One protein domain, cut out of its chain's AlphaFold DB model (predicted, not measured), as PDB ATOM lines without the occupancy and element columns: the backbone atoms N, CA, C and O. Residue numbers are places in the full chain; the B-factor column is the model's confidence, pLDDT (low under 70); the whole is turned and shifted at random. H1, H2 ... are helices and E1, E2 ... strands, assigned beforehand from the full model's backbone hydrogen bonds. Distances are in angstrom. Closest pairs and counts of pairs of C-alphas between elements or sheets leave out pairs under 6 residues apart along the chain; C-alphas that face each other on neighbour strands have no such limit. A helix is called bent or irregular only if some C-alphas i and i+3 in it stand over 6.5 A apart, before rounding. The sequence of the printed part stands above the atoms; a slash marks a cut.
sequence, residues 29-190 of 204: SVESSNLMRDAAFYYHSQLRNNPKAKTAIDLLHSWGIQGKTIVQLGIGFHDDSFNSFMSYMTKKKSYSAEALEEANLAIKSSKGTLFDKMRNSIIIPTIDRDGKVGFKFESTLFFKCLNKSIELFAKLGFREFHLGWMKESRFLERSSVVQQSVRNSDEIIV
ATOM      1  N   SER A  29     116.791 111.523 155.625       57.50
ATOM      2  CA  SER A  29     116.102 112.527 156.444       57.50
ATOM      3  C   SER A  29     116.262 112.342 157.963       57.50
ATOM      4  O   SER A  29     116.307 113.333 158.696       57.50
ATOM      5  N   VAL A  30     116.376 111.103 158.456       60.53
ATOM      6  CA  VAL A  30     116.413 110.820 159.903       60.53
ATOM      7  C   VAL A  30     117.812 111.011 160.490       60.53
ATOM      8  O   VAL A  30     117.953 111.683 161.515       60.53
ATOM      9  N   GLU A  31     118.854 110.474 159.846       64.62
ATOM     10  CA  GLU A  31     120.234 110.659 160.318       64.62
ATOM     11  C   GLU A  31     120.665 112.122 160.234       64.62
ATOM     12  O   GLU A  31     121.184 112.659 161.217       64.62
ATOM     13  N   SER A  32     120.351 112.808 159.128       75.38
ATOM     14  CA  SER A  32     120.621 114.240 158.994       75.38
ATOM     15  C   SER A  32     119.876 115.056 160.057       75.38
ATOM     16  O   SER A  32     120.455 115.966 160.649       75.38
ATOM     17  N   SER A  33     118.628 114.702 160.388       81.81
ATOM     18  CA  SER A  33     117.876 115.398 161.442       81.81
ATOM     19  C   SER A  33     118.497 115.218 162.831       81.81
ATOM     20  O   SER A  33     118.489 116.161 163.629       81.81
ATOM     21  N   ASN A  34     119.013 114.030 163.151       88.88
ATOM     22  CA  ASN A  34     119.675 113.781 164.433       88.88
ATOM     23  C   ASN A  34     121.019 114.515 164.517       88.88
ATOM     24  O   ASN A  34     121.305 115.148 165.534       88.88
ATOM     25  N   LEU A  35     121.785 114.514 163.425       91.50
ATOM     26  CA  LEU A  35     123.048 115.239 163.299       91.50
ATOM     27  C   LEU A  35     122.857 116.747 163.528       91.50
ATOM     28  O   LEU A  35     123.587 117.348 164.318       91.50
ATOM     29  N   MET A  36     121.845 117.363 162.905       90.69
ATOM     30  CA  MET A  36     121.566 118.795 163.089       90.69
ATOM     31  C   MET A  36     121.118 119.123 164.517       90.69
ATOM     32  O   MET A  36     121.526 120.142 165.081       90.69
ATOM     33  N   ARG A  37     120.322 118.246 165.138       91.75
ATOM     34  CA  ARG A  37     119.920 118.400 166.541       91.75
ATOM     35  C   ARG A  37     121.126 118.318 167.483       91.75
ATOM     36  O   ARG A  37     121.253 119.143 168.385       91.75
ATOM     37  N   ASP A  38     122.030 117.372 167.257       93.44
ATOM     38  CA  ASP A  38     123.251 117.230 168.050       93.44
ATOM     39  C   ASP A  38     124.198 118.423 167.892       93.44
ATOM     40  O   ASP A  38     124.760 118.902 168.883       93.44
ATOM     41  N   ALA A  39     124.321 118.960 166.677       93.19
ATOM     42  CA  ALA A  39     125.055 120.194 166.434       93.19
ATOM     43  C   ALA A  39     124.435 121.381 167.193       93.19
ATOM     44  O   ALA A  39     125.154 122.147 167.835       93.19
ATOM     45  N   ALA A  40     123.102 121.500 167.218       92.56
ATOM     46  CA  ALA A  40     122.415 122.552 167.969       92.56
ATOM     47  C   ALA A  40     122.688 122.464 169.473       92.56
ATOM     48  O   ALA A  40     123.021 123.468 170.105       92.56
ATOM     49  N   PHE A  41     122.633 121.256 170.041       93.12
ATOM     50  CA  PHE A  41     122.997 121.045 171.441       93.12
ATOM     51  C   PHE A  41     124.450 121.419 171.721       93.12
ATOM     52  O   PHE A  41     124.736 122.036 172.750       93.12
ATOM     53  N   TYR A  42     125.366 121.084 170.811       94.62
ATOM     54  CA  TYR A  42     126.761 121.480 170.938       94.62
ATOM     55  C   TYR A  42     126.909 123.007 170.971       94.62
ATOM     56  O   TYR A  42     127.465 123.527 171.942       94.62
ATOM     57  N   TYR A  43     126.367 123.735 169.993       93.62
ATOM     58  CA  TYR A  43     126.484 125.197 169.936       93.62
ATOM     59  C   TYR A  43     125.808 125.888 171.127       93.62
ATOM     60  O   TYR A  43     126.346 126.850 171.679       93.62
ATOM     61  N   HIS A  44     124.664 125.380 171.584       94.38
ATOM     62  CA  HIS A  44     124.015 125.896 172.787       94.38
ATOM     63  C   HIS A  44     124.867 125.649 174.044       94.38
ATOM     64  O   HIS A  44     125.028 126.527 174.892       94.38
ATOM     65  N   SER A  45     125.497 124.472 174.149       94.50
ATOM     66  CA  SER A  45     126.404 124.160 175.258       94.50
ATOM     67  C   SER A  45     127.660 125.037 175.260       94.50
ATOM     68  O   SER A  45     128.147 125.399 176.331       94.50
ATOM     69  N   GLN A  46     128.159 125.419 174.080       93.94
ATOM     70  CA  GLN A  46     129.275 126.351 173.939       93.94
ATOM     71  C   GLN A  46     128.901 127.740 174.455       93.94
ATOM     72  O   GLN A  46     129.688 128.332 175.186       93.94
ATOM     73  N   LEU A  47     127.688 128.226 174.173       92.81
ATOM     74  CA  LEU A  47     127.219 129.505 174.713       92.81
ATOM     75  C   LEU A  47     127.211 129.507 176.253       92.81
ATOM     76  O   LEU A  47     127.570 130.502 176.870       92.81
ATOM     77  N   ARG A  48     126.845 128.384 176.882       90.94
ATOM     78  CA  ARG A  48     126.751 128.277 178.347       90.94
ATOM     79  C   ARG A  48     128.092 128.044 179.045       90.94
ATOM     80  O   ARG A  48     128.308 128.572 180.132       90.94
ATOM     81  N   ASN A  49     128.951 127.210 178.465       91.75
ATOM     82  CA  ASN A  49     130.129 126.679 179.157       91.75
ATOM     83  C   ASN A  49     131.447 127.312 178.698       91.75
ATOM     84  O   ASN A  49     132.447 127.210 179.407       91.75
ATOM     85  N   ASN A  50     131.490 127.925 177.512       90.75
ATOM     86  CA  ASN A  50     132.725 128.494 176.987       90.75
ATOM     87  C   ASN A  50     132.945 129.901 177.573       90.75
ATOM     88  O   ASN A  50     132.102 130.775 177.373       90.75
ATOM     89  N   PRO A  51     134.086 130.192 178.225       89.25
ATOM     90  CA  PRO A  51     134.363 131.536 178.737       89.25
ATOM     91  C   PRO A  51     134.400 132.603 177.630       89.25
ATOM     92  O   PRO A  51     134.084 133.764 177.884       89.25
ATOM     93  N   LYS A  52     134.724 132.218 176.385       88.31
ATOM     94  CA  LYS A  52     134.705 133.122 175.222       88.31
ATOM     95  C   LYS A  52     133.290 133.521 174.792       88.31
ATOM     96  O   LYS A  52     133.143 134.489 174.055       88.31
ATOM     97  N   ALA A  53     132.259 132.816 175.260       89.56
ATOM     98  CA  ALA A  53     130.869 133.138 174.956       89.56
ATOM     99  C   ALA A  53     130.364 134.384 175.697       89.56
ATOM    100  O   ALA A  53     129.340 134.936 175.305       89.56
ATOM    101  N   LYS A  54     131.077 134.864 176.732       88.69
ATOM    102  CA  LYS A  54     130.658 136.034 177.521       88.69
ATOM    103  C   LYS A  54     130.375 137.248 176.639       88.69
ATOM    104  O   LYS A  54     129.303 137.831 176.735       88.69
ATOM    105  N   THR A  55     131.283 137.562 175.717       85.50
ATOM    106  CA  THR A  55     131.095 138.684 174.794       85.50
ATOM    107  C   THR A  55     129.839 138.501 173.944       85.50
ATOM    108  O   THR A  55     129.147 139.470 173.654       85.50
ATOM    109  N   ALA A  56     129.519 137.267 173.539       85.88
ATOM    110  CA  ALA A  56     128.330 136.987 172.737       85.88
ATOM    111  C   ALA A  56     127.037 137.155 173.526       85.88
ATOM    112  O   ALA A  56     126.074 137.716 173.012       85.88
ATOM    113  N   ILE A  57     127.043 136.732 174.786       88.31
ATOM    114  CA  ILE A  57     125.935 136.949 175.713       88.31
ATOM    115  C   ILE A  57     125.726 138.449 175.949       88.31
ATOM    116  O   ILE A  57     124.596 138.920 175.860       88.31
ATOM    117  N   ASP A  58     126.800 139.209 176.172       85.75
ATOM    118  CA  ASP A  58     126.725 140.658 176.388       85.75
ATOM    119  C   ASP A  58     126.131 141.389 175.164       85.75
ATOM    120  O   ASP A  58     125.342 142.323 175.319       85.75
ATOM    121  N   LEU A  59     126.437 140.932 173.942       80.69
ATOM    122  CA  LEU A  59     125.829 141.455 172.711       80.69
ATOM    123  C   LEU A  59     124.349 141.084 172.572       80.69
ATOM    124  O   LEU A  59     123.539 141.933 172.215       80.69
ATOM    125  N   LEU A  60     123.968 139.845 172.888       83.00
ATOM    126  CA  LEU A  60     122.558 139.445 172.884       83.00
ATOM    127  C   LEU A  60     121.750 140.264 173.902       83.00
ATOM    128  O   LEU A  60     120.647 140.719 173.599       83.00
ATOM    129  N   HIS A  61     122.323 140.513 175.080       83.31
ATOM    130  CA  HIS A  61     121.710 141.352 176.105       83.31
ATOM    131  C   HIS A  61     121.590 142.817 175.672       83.31
ATOM    132  O   HIS A  61     120.568 143.440 175.959       83.31
ATOM    133  N   SER A  62     122.577 143.371 174.956       76.44
ATOM    134  CA  SER A  62     122.494 144.749 174.448       76.44
ATOM    135  C   SER A  62     121.403 144.927 173.385       76.44
ATOM    136  O   SER A  62     120.830 146.008 173.272       76.44
ATOM    137  N   TRP A  63     121.042 143.856 172.673       77.50
ATOM    138  CA  TRP A  63     119.880 143.809 171.777       77.50
ATOM    139  C   TRP A  63     118.543 143.562 172.486       77.50
ATOM    140  O   TRP A  63     117.515 143.434 171.823       77.50
ATOM    141  N   GLY A  64     118.535 143.460 173.817       78.25
ATOM    142  CA  GLY A  64     117.330 143.180 174.601       78.25
ATOM    143  C   GLY A  64     116.903 141.709 174.602       78.25
ATOM    144  O   GLY A  64     115.828 141.384 175.101       78.25
ATOM    145  N   ILE A  65     117.728 140.793 174.082       79.44
ATOM    146  CA  ILE A  65     117.412 139.363 174.077       79.44
ATOM    147  C   ILE A  65     117.723 138.788 175.459       79.44
ATOM    148  O   ILE A  65     118.877 138.656 175.859       79.44
ATOM    149  N   GLN A  66     116.676 138.419 176.194       83.38
ATOM    150  CA  GLN A  66     116.804 137.857 177.536       83.38
ATOM    151  C   GLN A  66     117.246 136.387 177.512       83.38
ATOM    152  O   GLN A  66     116.946 135.641 176.579       83.38
ATOM    153  N   GLY A  67     117.855 135.921 178.607       85.12
ATOM    154  CA  GLY A  67     118.285 134.524 178.758       85.12
ATOM    155  C   GLY A  67     117.174 133.488 178.534       85.12
ATOM    156  O   GLY A  67     117.426 132.432 177.957       85.12
ATOM    157  N   LYS A  68     115.924 133.797 178.907       85.88
ATOM    158  CA  LYS A  68     114.769 132.926 178.627       85.88
ATOM    159  C   LYS A  68     114.555 132.745 177.120       85.88
ATOM    160  O   LYS A  68     114.370 131.619 176.668       85.88
ATOM    161  N   THR A  69     114.641 133.830 176.352       82.62
ATOM    162  CA  THR A  69     114.512 133.827 174.890       82.62
ATOM    163  C   THR A  69     115.675 133.087 174.231       82.62
ATOM    164  O   THR A  69     115.450 132.289 173.327       82.62
ATOM    165  N   ILE A  70     116.903 133.267 174.731       86.75
ATOM    166  CA  ILE A  70     118.093 132.529 174.264       86.75
ATOM    167  C   ILE A  70     117.871 131.014 174.371       86.75
ATOM    168  O   ILE A  70     118.152 130.280 173.425       86.75
ATOM    169  N   VAL A  71     117.337 130.551 175.505       88.25
ATOM    170  CA  VAL A  71     117.041 129.129 175.734       88.25
ATOM    171  C   VAL A  71     115.878 128.649 174.862       88.25
ATOM    172  O   VAL A  71     115.977 127.582 174.268       88.25
ATOM    173  N   GLN A  72     114.801 129.431 174.747       83.50
ATOM    174  CA  GLN A  72     113.633 129.072 173.930       83.50
ATOM    175  C   GLN A  72     113.969 128.930 172.444       83.50
ATOM    176  O   GLN A  72     113.480 128.013 171.792       83.50
ATOM    177  N   LEU A  73     114.805 129.826 171.921       83.31
ATOM    178  CA  LEU A  73     115.238 129.801 170.526       83.31
ATOM    179  C   LEU A  73     116.403 128.840 170.279       83.31
ATOM    180  O   LEU A  73     116.763 128.616 169.130       83.31
ATOM    181  N   GLY A  74     117.011 128.288 171.331       87.12
ATOM    182  CA  GLY A  74     118.187 127.432 171.204       87.12
ATOM    183  C   GLY A  74     119.400 128.165 170.629       87.12
ATOM    184  O   GLY A  74     120.217 127.542 169.955       87.12
ATOM    185  N   ILE A  75     119.525 129.477 170.874       89.44
ATOM    186  CA  ILE A  75     120.661 130.262 170.377       89.44
ATOM    187  C   ILE A  75     121.956 129.639 170.904       89.44
ATOM    188  O   ILE A  75     122.076 129.285 172.084       89.44
ATOM    189  N   GLY A  76     122.915 129.490 169.998       91.69
ATOM    190  CA  GLY A  76     124.220 128.915 170.257       91.69
ATOM    191  C   GLY A  76     125.356 129.863 169.903       91.69
ATOM    192  O   GLY A  76     125.164 130.957 169.370       91.69
ATOM    193  N   PHE A  77     126.566 129.418 170.205       92.62
ATOM    194  CA  PHE A  77     127.794 130.134 169.893       92.62
ATOM    195  C   PHE A  77     128.864 129.151 169.440       92.62
ATOM    196  O   PHE A  77     128.941 128.031 169.944       92.62
ATOM    197  N   HIS A  78     129.717 129.586 168.522       90.81
ATOM    198  CA  HIS A  78     130.960 128.894 168.225       90.81
ATOM    199  C   HIS A  78     132.134 129.859 168.320       90.81
ATOM    200  O   HIS A  78     132.082 130.972 167.794       90.81
ATOM    201  N   ASP A  79     133.214 129.421 168.960       88.00
ATOM    202  CA  ASP A  79     134.444 130.197 169.033       88.00
ATOM    203  C   ASP A  79     135.254 130.109 167.722       88.00
ATOM    204  O   ASP A  79     134.810 129.563 166.715       88.00
ATOM    205  N   ASP A  80     136.452 130.686 167.679       86.81
ATOM    206  CA  ASP A  80     137.329 130.601 166.496       86.81
ATOM    207  C   ASP A  80     138.173 129.307 166.463       86.81
ATOM    208  O   ASP A  80     139.213 129.222 165.814       86.81
ATOM    209  N   SER A  81     137.772 128.279 167.214       86.50
ATOM    210  CA  SER A  81     138.484 127.003 167.224       86.50
ATOM    211  C   SER A  81     138.253 126.236 165.920       86.50
ATOM    212  O   SER A  81     137.124 126.049 165.481       86.50
ATOM    213  N   PHE A  82     139.329 125.723 165.317       78.81
ATOM    214  CA  PHE A  82     139.247 124.992 164.045       78.81
ATOM    215  C   PHE A  82     138.724 123.556 164.175       78.81
ATOM    216  O   PHE A  82     138.171 123.022 163.219       78.81
ATOM    217  N   ASN A  83     138.931 122.914 165.327       83.69
ATOM    218  CA  ASN A  83     138.733 121.468 165.482       83.69
ATOM    219  C   ASN A  83     137.818 121.086 166.660       83.69
ATOM    220  O   ASN A  83     137.578 119.904 166.889       83.69
ATOM    221  N   SER A  84     137.315 122.050 167.435       89.31
ATOM    222  CA  SER A  84     136.479 121.764 168.612       89.31
ATOM    223  C   SER A  84     135.173 121.070 168.212       89.31
ATOM    224  O   SER A  84     134.884 119.979 168.708       89.31
ATOM    225  N   PHE A  85     134.447 121.647 167.250       91.56
ATOM    226  CA  PHE A  85     133.213 121.079 166.706       91.56
ATOM    227  C   PHE A  85     133.456 119.731 166.028       91.56
ATOM    228  O   PHE A  85     132.822 118.732 166.366       91.56
ATOM    229  N   MET A  86     134.445 119.677 165.133       89.38
ATOM    230  CA  MET A  86     134.788 118.461 164.395       89.38
ATOM    231  C   MET A  86     135.163 117.309 165.324       89.38
ATOM    232  O   MET A  86     134.671 116.195 165.156       89.38
ATOM    233  N   SER A  87     135.982 117.568 166.345       89.56
ATOM    234  CA  SER A  87     136.345 116.557 167.339       89.56
ATOM    235  C   SER A  87     135.141 116.091 168.155       89.56
ATOM    236  O   SER A  87     135.056 114.907 168.465       89.56
ATOM    237  N   TYR A  88     134.201 116.978 168.491       92.19
ATOM    238  CA  TYR A  88     132.980 116.587 169.194       92.19
ATOM    239  C   TYR A  88     132.111 115.664 168.328       92.19
ATOM    240  O   TYR A  88     131.755 114.568 168.764       92.19
ATOM    241  N   MET A  89     131.825 116.064 167.088       91.62
ATOM    242  CA  MET A  89     130.935 115.308 166.200       91.62
ATOM    243  C   MET A  89     131.537 113.961 165.778       91.62
ATOM    244  O   MET A  89     130.836 112.955 165.752       91.62
ATOM    245  N   THR A  90     132.845 113.903 165.526       89.31
ATOM    246  CA  THR A  90     133.510 112.658 165.103       89.31
ATOM    247  C   THR A  90     133.845 111.734 166.274       89.31
ATOM    248  O   THR A  90     133.596 110.537 166.196       89.31
ATOM    249  N   LYS A  91     134.384 112.250 167.389       89.19
ATOM    250  CA  LYS A  91     134.847 111.393 168.498       89.19
ATOM    251  C   LYS A  91     133.745 111.028 169.480       89.19
ATOM    252  O   LYS A  91     133.770 109.932 170.027       89.19
ATOM    253  N   LYS A  92     132.821 111.952 169.758       90.12
ATOM    254  CA  LYS A  92     131.767 111.735 170.761       90.12
ATOM    255  C   LYS A  92     130.471 111.227 170.142       90.12
ATOM    256  O   LYS A  92     129.761 110.469 170.793       90.12
ATOM    257  N   LYS A  93     130.153 111.677 168.927       89.25
ATOM    258  CA  LYS A  93     128.920 111.305 168.221       89.25
ATOM    259  C   LYS A  93     129.135 110.326 167.067       89.25
ATOM    260  O   LYS A  93     128.156 109.799 166.558       89.25
ATOM    261  N   SER A  94     130.388 110.042 166.703       91.00
ATOM    262  CA  SER A  94     130.746 109.038 165.693       91.00
ATOM    263  C   SER A  94     130.167 109.297 164.297       91.00
ATOM    264  O   SER A  94     129.996 108.361 163.525       91.00
ATOM    265  N   TYR A  95     129.912 110.563 163.947       91.31
ATOM    266  CA  TYR A  95     129.500 110.935 162.592       91.31
ATOM    267  C   TYR A  95     130.680 110.904 161.613       91.31
ATOM    268  O   TYR A  95     131.807 111.265 161.974       91.31
ATOM    269  N   SER A  96     130.415 110.508 160.364       90.25
ATOM    270  CA  SER A  96     131.406 110.558 159.286       90.25
ATOM    271  C   SER A  96     131.685 112.004 158.860       90.25
ATOM    272  O   SER A  96     130.849 112.898 158.999       90.25
ATOM    273  N   ALA A  97     132.890 112.250 158.339       86.62
ATOM    274  CA  ALA A  97     133.253 113.564 157.807       86.62
ATOM    275  C   ALA A  97     132.384 113.949 156.596       86.62
ATOM    276  O   ALA A  97     132.015 115.112 156.460       86.62
ATOM    277  N   GLU A  98     132.024 112.963 155.773       87.50
ATOM    278  CA  GLU A  98     131.147 113.116 154.608       87.50
ATOM    279  C   GLU A  98     129.749 113.584 155.028       87.50
ATOM    280  O   GLU A  98     129.259 114.574 154.497       87.50
ATOM    281  N   ALA A  99     129.161 112.986 156.071       89.00
ATOM    282  CA  ALA A  99     127.849 113.399 156.572       89.00
ATOM    283  C   ALA A  99     127.840 114.852 157.083       89.00
ATOM    284  O   ALA A  99     126.846 115.563 156.946       89.00
ATOM    285  N   LEU A 100     128.947 115.321 157.671       88.56
ATOM    286  CA  LEU A 100     129.082 116.708 158.137       88.56
ATOM    287  C   LEU A 100     129.238 117.707 156.981       88.56
ATOM    288  O   LEU A 100     128.786 118.852 157.096       88.56
ATOM    289  N   GLU A 101     129.877 117.284 155.891       87.44
ATOM    290  CA  GLU A 101     130.010 118.053 154.652       87.44
ATOM    291  C   GLU A 101     128.661 118.140 153.920       87.44
ATOM    292  O   GLU A 101     128.202 119.241 153.616       87.44
ATOM    293  N   GLU A 102     127.963 117.013 153.750       85.81
ATOM    294  CA  GLU A 102     126.617 116.944 153.161       85.81
ATOM    295  C   GLU A 102     125.600 117.783 153.948       85.81
ATOM    296  O   GLU A 102     124.801 118.527 153.373       85.81
ATOM    297  N   ALA A 103     125.680 117.747 155.283       85.19
ATOM    298  CA  ALA A 103     124.845 118.559 156.166       85.19
ATOM    299  C   ALA A 103     125.207 120.058 156.167       85.19
ATOM    300  O   ALA A 103     124.599 120.832 156.909       85.19
ATOM    301  N   ASN A 104     126.181 120.496 155.358       85.44
ATOM    302  CA  ASN A 104     126.635 121.885 155.265       85.44
ATOM    303  C   ASN A 104     127.149 122.485 156.589       85.44
ATOM    304  O   ASN A 104     127.175 123.710 156.746       85.44
ATOM    305  N   LEU A 105     127.585 121.651 157.537       87.75
ATOM    306  CA  LEU A 105     128.172 122.097 158.807       87.75
ATOM    307  C   LEU A 105     129.689 122.261 158.710       87.75
ATOM    308  O   LEU A 105     130.276 123.069 159.431       87.75
ATOM    309  N   ALA A 106     130.321 121.528 157.795       88.31
ATOM    310  CA  ALA A 106     131.750 121.596 157.549       88.31
ATOM    311  C   ALA A 106     132.069 121.955 156.094       88.31
ATOM    312  O   ALA A 106     131.309 121.667 155.175       88.31
ATOM    313  N   ILE A 107     133.220 122.593 155.896       86.56
ATOM    314  CA  ILE A 107     133.796 122.915 154.591       86.56
ATOM    315  C   ILE A 107     135.106 122.156 154.452       86.56
ATOM    316  O   ILE A 107     135.976 122.219 155.325       86.56
ATOM    317  N   LYS A 108     135.284 121.484 153.321       86.31
ATOM    318  CA  LYS A 108     136.543 120.846 152.959       86.31
ATOM    319  C   LYS A 108     137.453 121.840 152.239       86.31
ATOM    320  O   LYS A 108     137.051 122.510 151.293       86.31
ATOM    321  N   SER A 109     138.694 121.961 152.694       85.69
ATOM    322  CA  SER A 109     139.718 122.754 152.008       85.69
ATOM    323  C   SER A 109     140.293 122.008 150.806       85.69
ATOM    324  O   SER A 109     140.206 120.784 150.722       85.69
ATOM    325  N   SER A 110     140.973 122.732 149.915       82.00
ATOM    326  CA  SER A 110     141.689 122.168 148.763       82.00
ATOM    327  C   SER A 110     142.727 121.108 149.148       82.00
ATOM    328  O   SER A 110     143.026 120.223 148.356       82.00
ATOM    329  N   LYS A 111     143.245 121.157 150.382       83.25
ATOM    330  CA  LYS A 111     144.164 120.152 150.945       83.25
ATOM    331  C   LYS A 111     143.458 118.936 151.566       83.25
ATOM    332  O   LYS A 111     144.115 118.096 152.170       83.25
ATOM    333  N   GLY A 112     142.130 118.859 151.482       80.19
ATOM    334  CA  GLY A 112     141.316 117.776 152.043       80.19
ATOM    335  C   GLY A 112     141.021 117.892 153.542       80.19
ATOM    336  O   GLY A 112     140.337 117.035 154.090       80.19
ATOM    337  N   THR A 113     141.502 118.939 154.217       83.12
ATOM    338  CA  THR A 113     141.208 119.178 155.638       83.12
ATOM    339  C   THR A 113     139.791 119.724 155.811       83.12
ATOM    340  O   THR A 113     139.434 120.700 155.151       83.12
ATOM    341  N   LEU A 114     139.005 119.111 156.700       82.75
ATOM    342  CA  LEU A 114     137.669 119.586 157.064       82.75
ATOM    343  C   LEU A 114     137.753 120.704 158.109       82.75
ATOM    344  O   LEU A 114     138.496 120.599 159.087       82.75
ATOM    345  N   PHE A 115     136.957 121.748 157.915       84.75
ATOM    346  CA  PHE A 115     136.875 122.916 158.785       84.75
ATOM    347  C   PHE A 115     135.424 123.238 159.132       84.75
ATOM    348  O   PHE A 115     134.535 123.043 158.311       84.75
ATOM    349  N   ASP A 116     135.188 123.785 160.323       87.25
ATOM    350  CA  ASP A 116     133.862 124.277 160.708       87.25
ATOM    351  C   ASP A 116     133.483 125.536 159.898       87.25
ATOM    352  O   ASP A 116     134.295 126.459 159.721       87.25
ATOM    353  N   LYS A 117     132.240 125.558 159.405       84.88
ATOM    354  CA  LYS A 117     131.640 126.670 158.661       84.88
ATOM    355  C   LYS A 117     131.157 127.801 159.571       84.88
ATOM    356  O   LYS A 117     131.244 128.961 159.176       84.88
ATOM    357  N   MET A 118     130.681 127.502 160.782       84.75
ATOM    358  CA  MET A 118     130.006 128.465 161.669       84.75
ATOM    359  C   MET A 118     130.938 129.117 162.699       84.75
ATOM    360  O   MET A 118     130.519 129.483 163.795       84.75
ATOM    361  N   ARG A 119     132.222 129.277 162.363       84.62
ATOM    362  CA  ARG A 119     133.243 129.785 163.293       84.62
ATOM    363  C   ARG A 119     132.988 131.224 163.729       84.62
ATOM    364  O   ARG A 119     132.526 132.050 162.943       84.62
ATOM    365  N   ASN A 120     133.379 131.522 164.970       84.75
ATOM    366  CA  ASN A 120     133.339 132.855 165.573       84.75
ATOM    367  C   ASN A 120     132.010 133.583 165.309       84.75
ATOM    368  O   ASN A 120     131.990 134.696 164.771       84.75
ATOM    369  N   SER A 121     130.903 132.908 165.612       85.38
ATOM    370  CA  SER A 121     129.561 133.365 165.256       85.38
ATOM    371  C   SER A 121     128.531 133.038 166.332       85.38
ATOM    372  O   SER A 121     128.647 132.040 167.049       85.38
ATOM    373  N   ILE A 122     127.504 133.886 166.421       86.94
ATOM    374  CA  ILE A 122     126.250 133.562 167.109       86.94
ATOM    375  C   ILE A 122     125.394 132.762 166.129       86.94
ATOM    376  O   ILE A 122     125.155 133.203 165.003       86.94
ATOM    377  N   ILE A 123     124.941 131.593 166.564       88.31
ATOM    378  CA  ILE A 123     124.228 130.628 165.732       88.31
ATOM    379  C   ILE A 123     122.765 130.619 166.152       88.31
ATOM    380  O   ILE A 123     122.448 130.358 167.314       88.31
ATOM    381  N   ILE A 124     121.874 130.887 165.200       87.12
ATOM    382  CA  ILE A 124     120.426 130.841 165.405       87.12
ATOM    383  C   ILE A 124     119.895 129.614 164.655       87.12
ATOM    384  O   ILE A 124     119.879 129.623 163.417       87.12
ATOM    385  N   PRO A 125     119.499 128.541 165.364       85.31
ATOM    386  CA  PRO A 125     118.908 127.385 164.714       85.31
ATOM    387  C   PRO A 125     117.502 127.720 164.206       85.31
ATOM    388  O   PRO A 125     116.736 128.447 164.833       85.31
ATOM    389  N   THR A 126     117.140 127.141 163.069       82.75
ATOM    390  CA  THR A 126     115.761 127.110 162.587       82.75
ATOM    391  C   THR A 126     115.106 125.840 163.104       82.75
ATOM    392  O   THR A 126     115.568 124.748 162.793       82.75
ATOM    393  N   ILE A 127     114.042 125.975 163.892       81.94
ATOM    394  CA  ILE A 127     113.314 124.838 164.462       81.94
ATOM    395  C   ILE A 127     111.922 124.806 163.834       81.94
ATOM    396  O   ILE A 127     111.189 125.793 163.893       81.94
ATOM    397  N   ASP A 128     111.580 123.686 163.206       79.06
ATOM    398  CA  ASP A 128     110.244 123.455 162.657       79.06
ATOM    399  C   ASP A 128     109.241 123.093 163.768       79.06
ATOM    400  O   ASP A 128     109.624 122.714 164.876       79.06
ATOM    401  N   ARG A 129     107.941 123.143 163.465       75.31
ATOM    402  CA  ARG A 129     106.855 122.697 164.353       75.31
ATOM    403  C   ARG A 129     107.002 121.229 164.750       75.31
ATOM    404  O   ARG A 129     106.682 120.875 165.879       75.31
ATOM    405  N   ASP A 130     107.570 120.422 163.859       75.88
ATOM    406  CA  ASP A 130     107.892 119.011 164.100       75.88
ATOM    407  C   ASP A 130     109.181 118.820 164.926       75.88
ATOM    408  O   ASP A 130     109.648 117.701 165.142       75.88
ATOM    409  N   GLY A 131     109.820 119.912 165.362       73.88
ATOM    410  CA  GLY A 131     111.061 119.887 166.132       73.88
ATOM    411  C   GLY A 131     112.296 119.491 165.317       73.88
ATOM    412  O   GLY A 131     113.329 119.149 165.906       73.88
ATOM    413  N   LYS A 132     112.203 119.512 163.980       82.19
ATOM    414  CA  LYS A 132     113.347 119.362 163.073       82.19
ATOM    415  C   LYS A 132     114.209 120.612 163.149       82.19
ATOM    416  O   LYS A 132     113.691 121.725 163.108       82.19
ATOM    417  N   VAL A 133     115.515 120.417 163.279       86.25
ATOM    418  CA  VAL A 133     116.475 121.511 163.434       86.25
ATOM    419  C   VAL A 133     117.242 121.688 162.138       86.25
ATOM    420  O   VAL A 133     117.725 120.712 161.576       86.25
ATOM    421  N   GLY A 134     117.351 122.930 161.684       83.31
ATOM    422  CA  GLY A 134     118.093 123.346 160.505       83.31
ATOM    423  C   GLY A 134     119.014 124.523 160.814       83.31
ATOM    424  O   GLY A 134     118.755 125.299 161.733       83.31
ATOM    425  N   PHE A 135     120.061 124.700 160.016       81.31
ATOM    426  CA  PHE A 135     120.923 125.878 160.074       81.31
ATOM    427  C   PHE A 135     120.954 126.542 158.710       81.31
ATOM    428  O   PHE A 135     121.111 125.871 157.691       81.31
ATOM    429  N   LYS A 136     120.815 127.864 158.703       72.88
ATOM    430  CA  LYS A 136     121.041 128.685 157.519       72.88
ATOM    431  C   LYS A 136     122.258 129.553 157.789       72.88
ATOM    432  O   LYS A 136     122.430 130.083 158.886       72.88
ATOM    433  N   PHE A 137     123.139 129.670 156.808       65.94
ATOM    434  CA  PHE A 137     124.345 130.472 156.988       65.94
ATOM    435  C   PHE A 137     123.987 131.958 157.133       65.94
ATOM    436  O   PHE A 137     124.596 132.674 157.917       65.94
ATOM    437  N   GLU A 138     122.919 132.390 156.468       61.78
ATOM    438  CA  GLU A 138     122.359 133.738 156.537       61.78
ATOM    439  C   GLU A 138     121.751 134.059 157.909       61.78
ATOM    440  O   GLU A 138     121.701 135.220 158.300       61.78
ATOM    441  N   SER A 139     121.312 133.044 158.668       52.16
ATOM    442  CA  SER A 139     120.832 133.219 160.046       52.16
ATOM    443  C   SER A 139     121.964 133.203 161.081       52.16
ATOM    444  O   SER A 139     121.705 133.201 162.284       52.16
ATOM    445  N   THR A 140     123.222 133.185 160.631       58.53
ATOM    446  CA  THR A 140     124.414 133.172 161.481       58.53
ATOM    447  C   THR A 140     125.028 134.570 161.534       58.53
ATOM    448  O   THR A 140     125.343 135.175 160.510       58.53
ATOM    449  N   LEU A 141     125.218 135.106 162.741       59.12
ATOM    450  CA  LEU A 141     125.772 136.446 162.937       59.12
ATOM    451  C   LEU A 141     127.271 136.344 163.224       59.12
ATOM    452  O   LEU A 141     127.682 135.935 164.314       59.12
ATOM    453  N   PHE A 142     128.090 136.742 162.246       57.81
ATOM    454  CA  PHE A 142     129.543 136.760 162.393       57.81
ATOM    455  C   PHE A 142     129.984 137.807 163.412       57.81
ATOM    456  O   PHE A 142     129.845 139.020 163.215       57.81
ATOM    457  N   PHE A 143     130.617 137.325 164.476       51.28
ATOM    458  CA  PHE A 143     131.009 138.122 165.633       51.28
ATOM    459  C   PHE A 143     131.984 139.253 165.277       51.28
ATOM    460  O   PHE A 143     131.938 140.356 165.824       51.28
ATOM    461  N   LYS A 144     132.860 138.992 164.299       48.09
ATOM    462  CA  LYS A 144     133.859 139.947 163.807       48.09
ATOM    463  C   LYS A 144     133.233 141.134 163.072       48.09
ATOM    464  O   LYS A 144     133.692 142.260 163.262       48.09
ATOM    465  N   CYS A 145     132.204 140.895 162.256       45.78
ATOM    466  CA  CYS A 145     131.478 141.975 161.582       45.78
ATOM    467  C   CYS A 145     130.740 142.834 162.601       45.78
ATOM    468  O   CYS A 145     130.784 144.058 162.524       45.78
ATOM    469  N   LEU A 146     130.132 142.195 163.597       51.12
ATOM    470  CA  LEU A 146     129.314 142.899 164.563       51.12
ATOM    471  C   LEU A 146     130.124 143.845 165.460       51.12
ATOM    472  O   LEU A 146     129.776 145.018 165.575       51.12
ATOM    473  N   ASN A 147     131.240 143.378 166.027       51.19
ATOM    474  CA  ASN A 147     132.095 144.231 166.861       51.19
ATOM    475  C   ASN A 147     132.680 145.409 166.075       51.19
ATOM    476  O   ASN A 147     132.737 146.520 166.595       51.19
ATOM    477  N   LYS A 148     133.066 145.194 164.811       48.97
ATOM    478  CA  LYS A 148     133.610 146.263 163.967       48.97
ATOM    479  C   LYS A 148     132.556 147.322 163.635       48.97
ATOM    480  O   LYS A 148     132.869 148.508 163.669       48.97
ATOM    481  N   SER A 149     131.316 146.907 163.372       45.66
ATOM    482  CA  SER A 149     130.193 147.827 163.166       45.66
ATOM    483  C   SER A 149     129.868 148.612 164.435       45.66
ATOM    484  O   SER A 149     129.766 149.831 164.374       45.66
ATOM    485  N   ILE A 150     129.778 147.955 165.596       53.31
ATOM    486  CA  ILE A 150     129.512 148.623 166.882       53.31
ATOM    487  C   ILE A 150     130.607 149.647 167.205       53.31
ATOM    488  O   ILE A 150     130.301 150.776 167.583       53.31
ATOM    489  N   GLU A 151     131.877 149.291 167.003       50.59
ATOM    490  CA  GLU A 151     133.005 150.204 167.206       50.59
ATOM    491  C   GLU A 151     132.936 151.418 166.263       50.59
ATOM    492  O   GLU A 151     133.188 152.549 166.682       50.59
ATOM    493  N   LEU A 152     132.556 151.205 164.997       47.56
ATOM    494  CA  LEU A 152     132.335 152.277 164.021       47.56
ATOM    495  C   LEU A 152     131.176 153.197 164.435       47.56
ATOM    496  O   LEU A 152     131.346 154.413 164.433       47.56
ATOM    497  N   PHE A 153     130.030 152.649 164.842       48.03
ATOM    498  CA  PHE A 153     128.880 153.443 165.289       48.03
ATOM    499  C   PHE A 153     129.172 154.232 166.571       48.03
ATOM    500  O   PHE A 153     128.792 155.400 166.668       48.03
ATOM    501  N   ALA A 154     129.909 153.639 167.514       49.38
ATOM    502  CA  ALA A 154     130.362 154.317 168.725       49.38
ATOM    503  C   ALA A 154     131.304 155.492 168.403       49.38
ATOM    504  O   ALA A 154     131.154 156.570 168.979       49.38
ATOM    505  N   LYS A 155     132.224 155.325 167.438       49.97
ATOM    506  CA  LYS A 155     133.085 156.414 166.935       49.97
ATOM    507  C   LYS A 155     132.293 157.528 166.251       49.97
ATOM    508  O   LYS A 155     132.692 158.685 166.330       49.97
ATOM    509  N   LEU A 156     131.178 157.190 165.605       47.03
ATOM    510  CA  LEU A 156     130.279 158.143 164.946       47.03
ATOM    511  C   LEU A 156     129.296 158.831 165.913       47.03
ATOM    512  O   LEU A 156     128.511 159.668 165.479       47.03
ATOM    513  N   GLY A 157     129.337 158.519 167.214       35.22
ATOM    514  CA  GLY A 157     128.555 159.223 168.235       35.22
ATOM    515  C   GLY A 157     127.071 158.848 168.296       35.22
ATOM    516  O   GLY A 157     126.305 159.530 168.980       35.22
ATOM    517  N   PHE A 158     126.649 157.763 167.636       41.41
ATOM    518  CA  PHE A 158     125.287 157.242 167.769       41.41
ATOM    519  C   PHE A 158     125.114 156.604 169.155       41.41
ATOM    520  O   PHE A 158     125.622 155.517 169.421       41.41
ATOM    521  N   ARG A 159     124.435 157.316 170.064       36.66
ATOM    522  CA  ARG A 159     124.250 156.912 171.471       36.66
ATOM    523  C   ARG A 159     123.044 156.015 171.731       36.66
ATOM    524  O   ARG A 159     122.998 155.376 172.776       36.66
ATOM    525  N   GLU A 160     122.101 155.930 170.802       38.72
ATOM    526  CA  GLU A 160     120.896 155.123 170.969       38.72
ATOM    527  C   GLU A 160     120.737 154.162 169.795       38.72
ATOM    528  O   GLU A 160     120.372 154.553 168.689       38.72
ATOM    529  N   PHE A 161     120.957 152.874 170.056       38.59
ATOM    530  CA  PHE A 161     120.402 151.797 169.237       38.59
ATOM    531  C   PHE A 161     118.970 151.495 169.723       38.59
ATOM    532  O   PHE A 161     118.593 150.352 169.953       38.59
ATOM    533  N   HIS A 162     118.160 152.535 169.951       30.80
ATOM    534  CA  HIS A 162     116.729 152.367 170.185       30.80
ATOM    535  C   HIS A 162     116.086 152.091 168.832       30.80
ATOM    536  O   HIS A 162     116.183 152.957 167.973       30.80
ATOM    537  N   LEU A 163     115.506 150.891 168.663       35.41
ATOM    538  CA  LEU A 163     114.397 150.406 167.798       35.41
ATOM    539  C   LEU A 163     113.760 151.340 166.720       35.41
ATOM    540  O   LEU A 163     112.597 151.184 166.359       35.41
ATOM    541  N   GLY A 164     114.486 152.303 166.166       26.97
ATOM    542  CA  GLY A 164     113.971 153.455 165.423       26.97
ATOM    543  C   GLY A 164     114.351 153.461 163.947       26.97
ATOM    544  O   GLY A 164     113.809 154.251 163.184       26.97
ATOM    545  N   TRP A 165     115.210 152.540 163.506       26.56
ATOM    546  CA  TRP A 165     115.551 152.392 162.086       26.56
ATOM    547  C   TRP A 165     114.532 151.562 161.280       26.56
ATOM    548  O   TRP A 165     114.675 151.415 160.069       26.56
ATOM    549  N   MET A 166     113.457 151.072 161.913       28.45
ATOM    550  CA  MET A 166     112.406 150.280 161.250       28.45
ATOM    551  C   MET A 166     111.283 151.094 160.577       28.45
ATOM    552  O   MET A 166     110.434 150.489 159.929       28.45
ATOM    553  N   LYS A 167     111.238 152.435 160.673       25.97
ATOM    554  CA  LYS A 167     110.172 153.226 160.008       25.97
ATOM    555  C   LYS A 167     110.506 153.709 158.594       25.97
ATOM    556  O   LYS A 167     109.587 153.966 157.823       25.97
ATOM    557  N   GLU A 168     111.781 153.770 158.219       29.52
ATOM    558  CA  GLU A 168     112.214 154.453 156.989       29.52
ATOM    559  C   GLU A 168     112.950 153.522 156.010       29.52
ATOM    560  O   GLU A 168     113.954 153.883 155.405       29.52
ATOM    561  N   SER A 169     112.474 152.290 155.837       27.28
ATOM    562  CA  SER A 169     112.962 151.422 154.758       27.28
ATOM    563  C   SER A 169     111.803 150.754 154.026       27.28
ATOM    564  O   SER A 169     111.545 149.560 154.134       27.28
ATOM    565  N   ARG A 170     111.176 151.537 153.140       27.16
ATOM    566  CA  ARG A 170     110.308 151.078 152.032       27.16
ATOM    567  C   ARG A 170     111.026 150.149 151.021       27.16
ATOM    568  O   ARG A 170     110.515 149.904 149.936       27.16
ATOM    569  N   PHE A 171     112.220 149.656 151.355       26.89
ATOM    570  CA  PHE A 171     113.122 148.904 150.483       26.89
ATOM    571  C   PHE A 171     113.102 147.385 150.747       26.89
ATOM    572  O   PHE A 171     113.566 146.614 149.914       26.89
ATOM    573  N   LEU A 172     112.537 146.926 151.873       31.19
ATOM    574  CA  LEU A 172     112.627 145.523 152.312       31.19
ATOM    575  C   LEU A 172     111.380 144.659 152.048       31.19
ATOM    576  O   LEU A 172     111.335 143.514 152.484       31.19
ATOM    577  N   GLU A 173     110.397 145.129 151.274       31.30
ATOM    578  CA  GLU A 173     109.189 144.334 150.968       31.30
ATOM    579  C   GLU A 173     109.400 143.192 149.950       31.30
ATOM    580  O   GLU A 173     108.458 142.466 149.640       31.30
ATOM    581  N   ARG A 174     110.613 142.988 149.412       22.91
ATOM    582  CA  ARG A 174     110.846 142.003 148.332       22.91
ATOM    583  C   ARG A 174     111.922 140.950 148.573       22.91
ATOM    584  O   ARG A 174     112.155 140.135 147.686       22.91
ATOM    585  N   SER A 175     112.536 140.904 149.753       28.33
ATOM    586  CA  SER A 175     113.425 139.795 150.104       28.33
ATOM    587  C   SER A 175     112.672 138.779 150.962       28.33
ATOM    588  O   SER A 175     112.352 139.036 152.116       28.33
ATOM    589  N   SER A 176     112.411 137.601 150.402       24.94
ATOM    590  CA  SER A 176     111.891 136.412 151.095       24.94
ATOM    591  C   SER A 176     112.890 135.807 152.101       24.94
ATOM    592  O   SER A 176     112.616 134.769 152.711       24.94
ATOM    593  N   VAL A 177     114.046 136.448 152.305       29.89
ATOM    594  CA  VAL A 177     115.070 136.029 153.259       29.89
ATOM    595  C   VAL A 177     114.675 136.496 154.662       29.89
ATOM    596  O   VAL A 177     115.062 137.551 155.144       29.89
ATOM    597  N   VAL A 178     113.893 135.630 155.306       30.86
ATOM    598  CA  VAL A 178     113.880 135.403 156.757       30.86
ATOM    599  C   VAL A 178     113.419 136.602 157.599       30.86
ATOM    600  O   VAL A 178     114.139 137.133 158.438       30.86
ATOM    601  N   GLN A 179     112.130 136.923 157.500       31.94
ATOM    602  CA  GLN A 179     111.372 137.344 158.682       31.94
ATOM    603  C   GLN A 179     111.055 136.091 159.514       31.94
ATOM    604  O   GLN A 179     109.957 135.545 159.436       31.94
ATOM    605  N   GLN A 180     112.007 135.582 160.300       34.19
ATOM    606  CA  GLN A 180     111.639 134.663 161.383       34.19
ATOM    607  C   GLN A 180     111.007 135.495 162.500       34.19
ATOM    608  O   GLN A 180     111.652 135.888 163.465       34.19
ATOM    609  N   SER A 181     109.722 135.813 162.334       29.70
ATOM    610  CA  SER A 181     108.914 136.397 163.395       29.70
ATOM    611  C   SER A 181     108.628 135.306 164.423       29.70
ATOM    612  O   SER A 181     107.782 134.434 164.204       29.70
ATOM    613  N   VAL A 182     109.323 135.338 165.553       34.59
ATOM    614  CA  VAL A 182     108.930 134.548 166.719       34.59
ATOM    615  C   VAL A 182     107.711 135.250 167.310       34.59
ATOM    616  O   VAL A 182     107.842 136.219 168.048       34.59
ATOM    617  N   ARG A 183     106.504 134.812 166.928       28.50
ATOM    618  CA  ARG A 183     105.274 135.207 167.625       28.50
ATOM    619  C   ARG A 183     105.208 134.409 168.917       28.50
ATOM    620  O   ARG A 183     104.773 133.262 168.906       28.50
ATOM    621  N   ASN A 184     105.630 135.020 170.014       27.00
ATOM    622  CA  ASN A 184     105.152 134.632 171.330       27.00
ATOM    623  C   ASN A 184     104.386 135.823 171.900       27.00
ATOM    624  O   ASN A 184     104.755 136.965 171.630       27.00
ATOM    625  N   SER A 185     103.277 135.540 172.577       30.27
ATOM    626  CA  SER A 185     102.285 136.509 173.038       30.27
ATOM    627  C   SER A 185     102.936 137.801 173.555       30.27
ATOM    628  O   SER A 185     103.735 137.762 174.486       30.27
ATOM    629  N   ASP A 186     102.587 138.905 172.895       26.45
ATOM    630  CA  ASP A 186     102.859 140.311 173.229       26.45
ATOM    631  C   ASP A 186     104.162 140.986 172.746       26.45
ATOM    632  O   ASP A 186     104.215 142.212 172.799       26.45
ATOM    633  N   GLU A 187     105.142 140.298 172.136       28.58
ATOM    634  CA  GLU A 187     106.311 140.981 171.533       28.58
ATOM    635  C   GLU A 187     106.792 140.356 170.210       28.58
ATOM    636  O   GLU A 187     107.042 139.156 170.105       28.58
ATOM    637  N   ILE A 188     106.958 141.197 169.178       28.55
ATOM    638  CA  ILE A 188     107.590 140.826 167.903       28.55
ATOM    639  C   ILE A 188     109.056 141.258 167.967       28.55
ATOM    640  O   ILE A 188     109.369 142.431 167.771       28.55
ATOM    641  N   ILE A 189     109.967 140.313 168.192       32.22
ATOM    642  CA  ILE A 189     111.403 140.575 168.037       32.22
ATOM    643  C   ILE A 189     111.746 140.402 166.554       32.22
ATOM    644  O   ILE A 189     111.923 139.283 166.069       32.22
ATOM    645  N   VAL A 190     111.815 141.510 165.813       32.84
ATOM    646  CA  VAL A 190     112.383 141.516 164.458       32.84
ATOM    647  C   VAL A 190     113.894 141.661 164.588       32.84
ATOM    648  O   VAL A 190     114.415 142.765 164.733       32.84
TER     649      VAL A 190
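This is residues 29 to 190 of the 204 residues of the protein "Toprim_N domain-containing protein" of Clostridiales bacterium (UniProt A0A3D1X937). A small three-stranded sheet, E1, E4 and E5, makes the core, with residues 39 to 48 of the long helix H1 and residues 52 to 60 of H2 packing on it. At one end of the long axis a second cluster holds the hairpin of E2 and E3 with H4 and H5 packed on it; towards the other end H6 leads away from E5 into a long link, of which residues 167 to 176 stand free, and then to the short strands E6 and E7. The printed part has 162 residues with six named helices and seven named strands, in the order H1 H2 H3 E1 H4 H5 E2 E3 E4 E5 H6 E6 E7. The core sheet runs E1, E4, E5 and is antiparallel; the class is mixed, helices and strands. The whole is compact, with a radius of gyration of the C-alphas of 17.3 A and spans of 48 by 37 by 31 A.

The core sheet has E1, residues 76 to 78, E4, 121 to 123, and E5, 140 to 142. H1, residues 29 to 49, begins at C-alpha 29 (116.102, 112.527, 156.444) and is 30.2 A long. H2, residues 51 to 62, is 18.3 A long and irregular, but only just: C-alphas 52 and 55 are 6.6 A apart. H3 is residues 67 to 73, H4 84 to 92 and H5 97 to 102. E2 is residues 106 to 108 and E3 114 to 116. H6, residues 143 to 155, is 18.5 A long and ends at C-alpha 155 (133.085, 156.414, 166.935). E6 is residues 182 to 184; E7, 187 to 189, ends at C-alpha 189 (111.403, 140.575, 168.037).

Inner strand E4 is antiparallel to E1, with N 76 and O 123 at 2.9 A, and forms a hairpin with E5, with N 122 and O 141 at 2.9 A. H1 is on this sheet and stands up from it at 69 degrees; the C-alphas of His 44 and Gly 76 are its closest to E1, 3.9 A. H2 is on the sheet, in an arrangement of two layers, a helix layer on one face of a sheet; the closest C-alphas of H2 and E1 are those of Ala 53 and Phe 77, 6.6 A. H1 and H2 touch only at the corner, about perpendicular at 90 degrees, closest at C-alphas 47 and 53, 5.2 A. H3 is near H2, with 6 pairs of C-alphas within 10 A. H6 only grazes the sheet with residues 143 to 146. In the hairpin of E2 and E3, N 107 and O 115 are 2.8 A apart. The closest C-alphas of H5 and E2 are Leu 100 and Ala 106, 5.6 A, and of H4 and E3, Phe 85 and Asp 116, 6.8 A. E6 and E7 meet only at a point. Each O i to N i+4 pair is within hydrogen-bond range in H1, H3, H4, H5 and H6; in H2, 6 of 8 are.

The two C-alphas farthest apart are those of Lys 111 and Asp 186, 51.1 A. The printed part has no cut. The long links are E4 to E5, 16 residues, and H6 to E6, 26 residues; residues 126 to 127 pair antiparallel with 133 to 134 within the first. The mean pLDDT of the printed part is 70.0, and residues 29 to 31 and 137 to 190 are under 70.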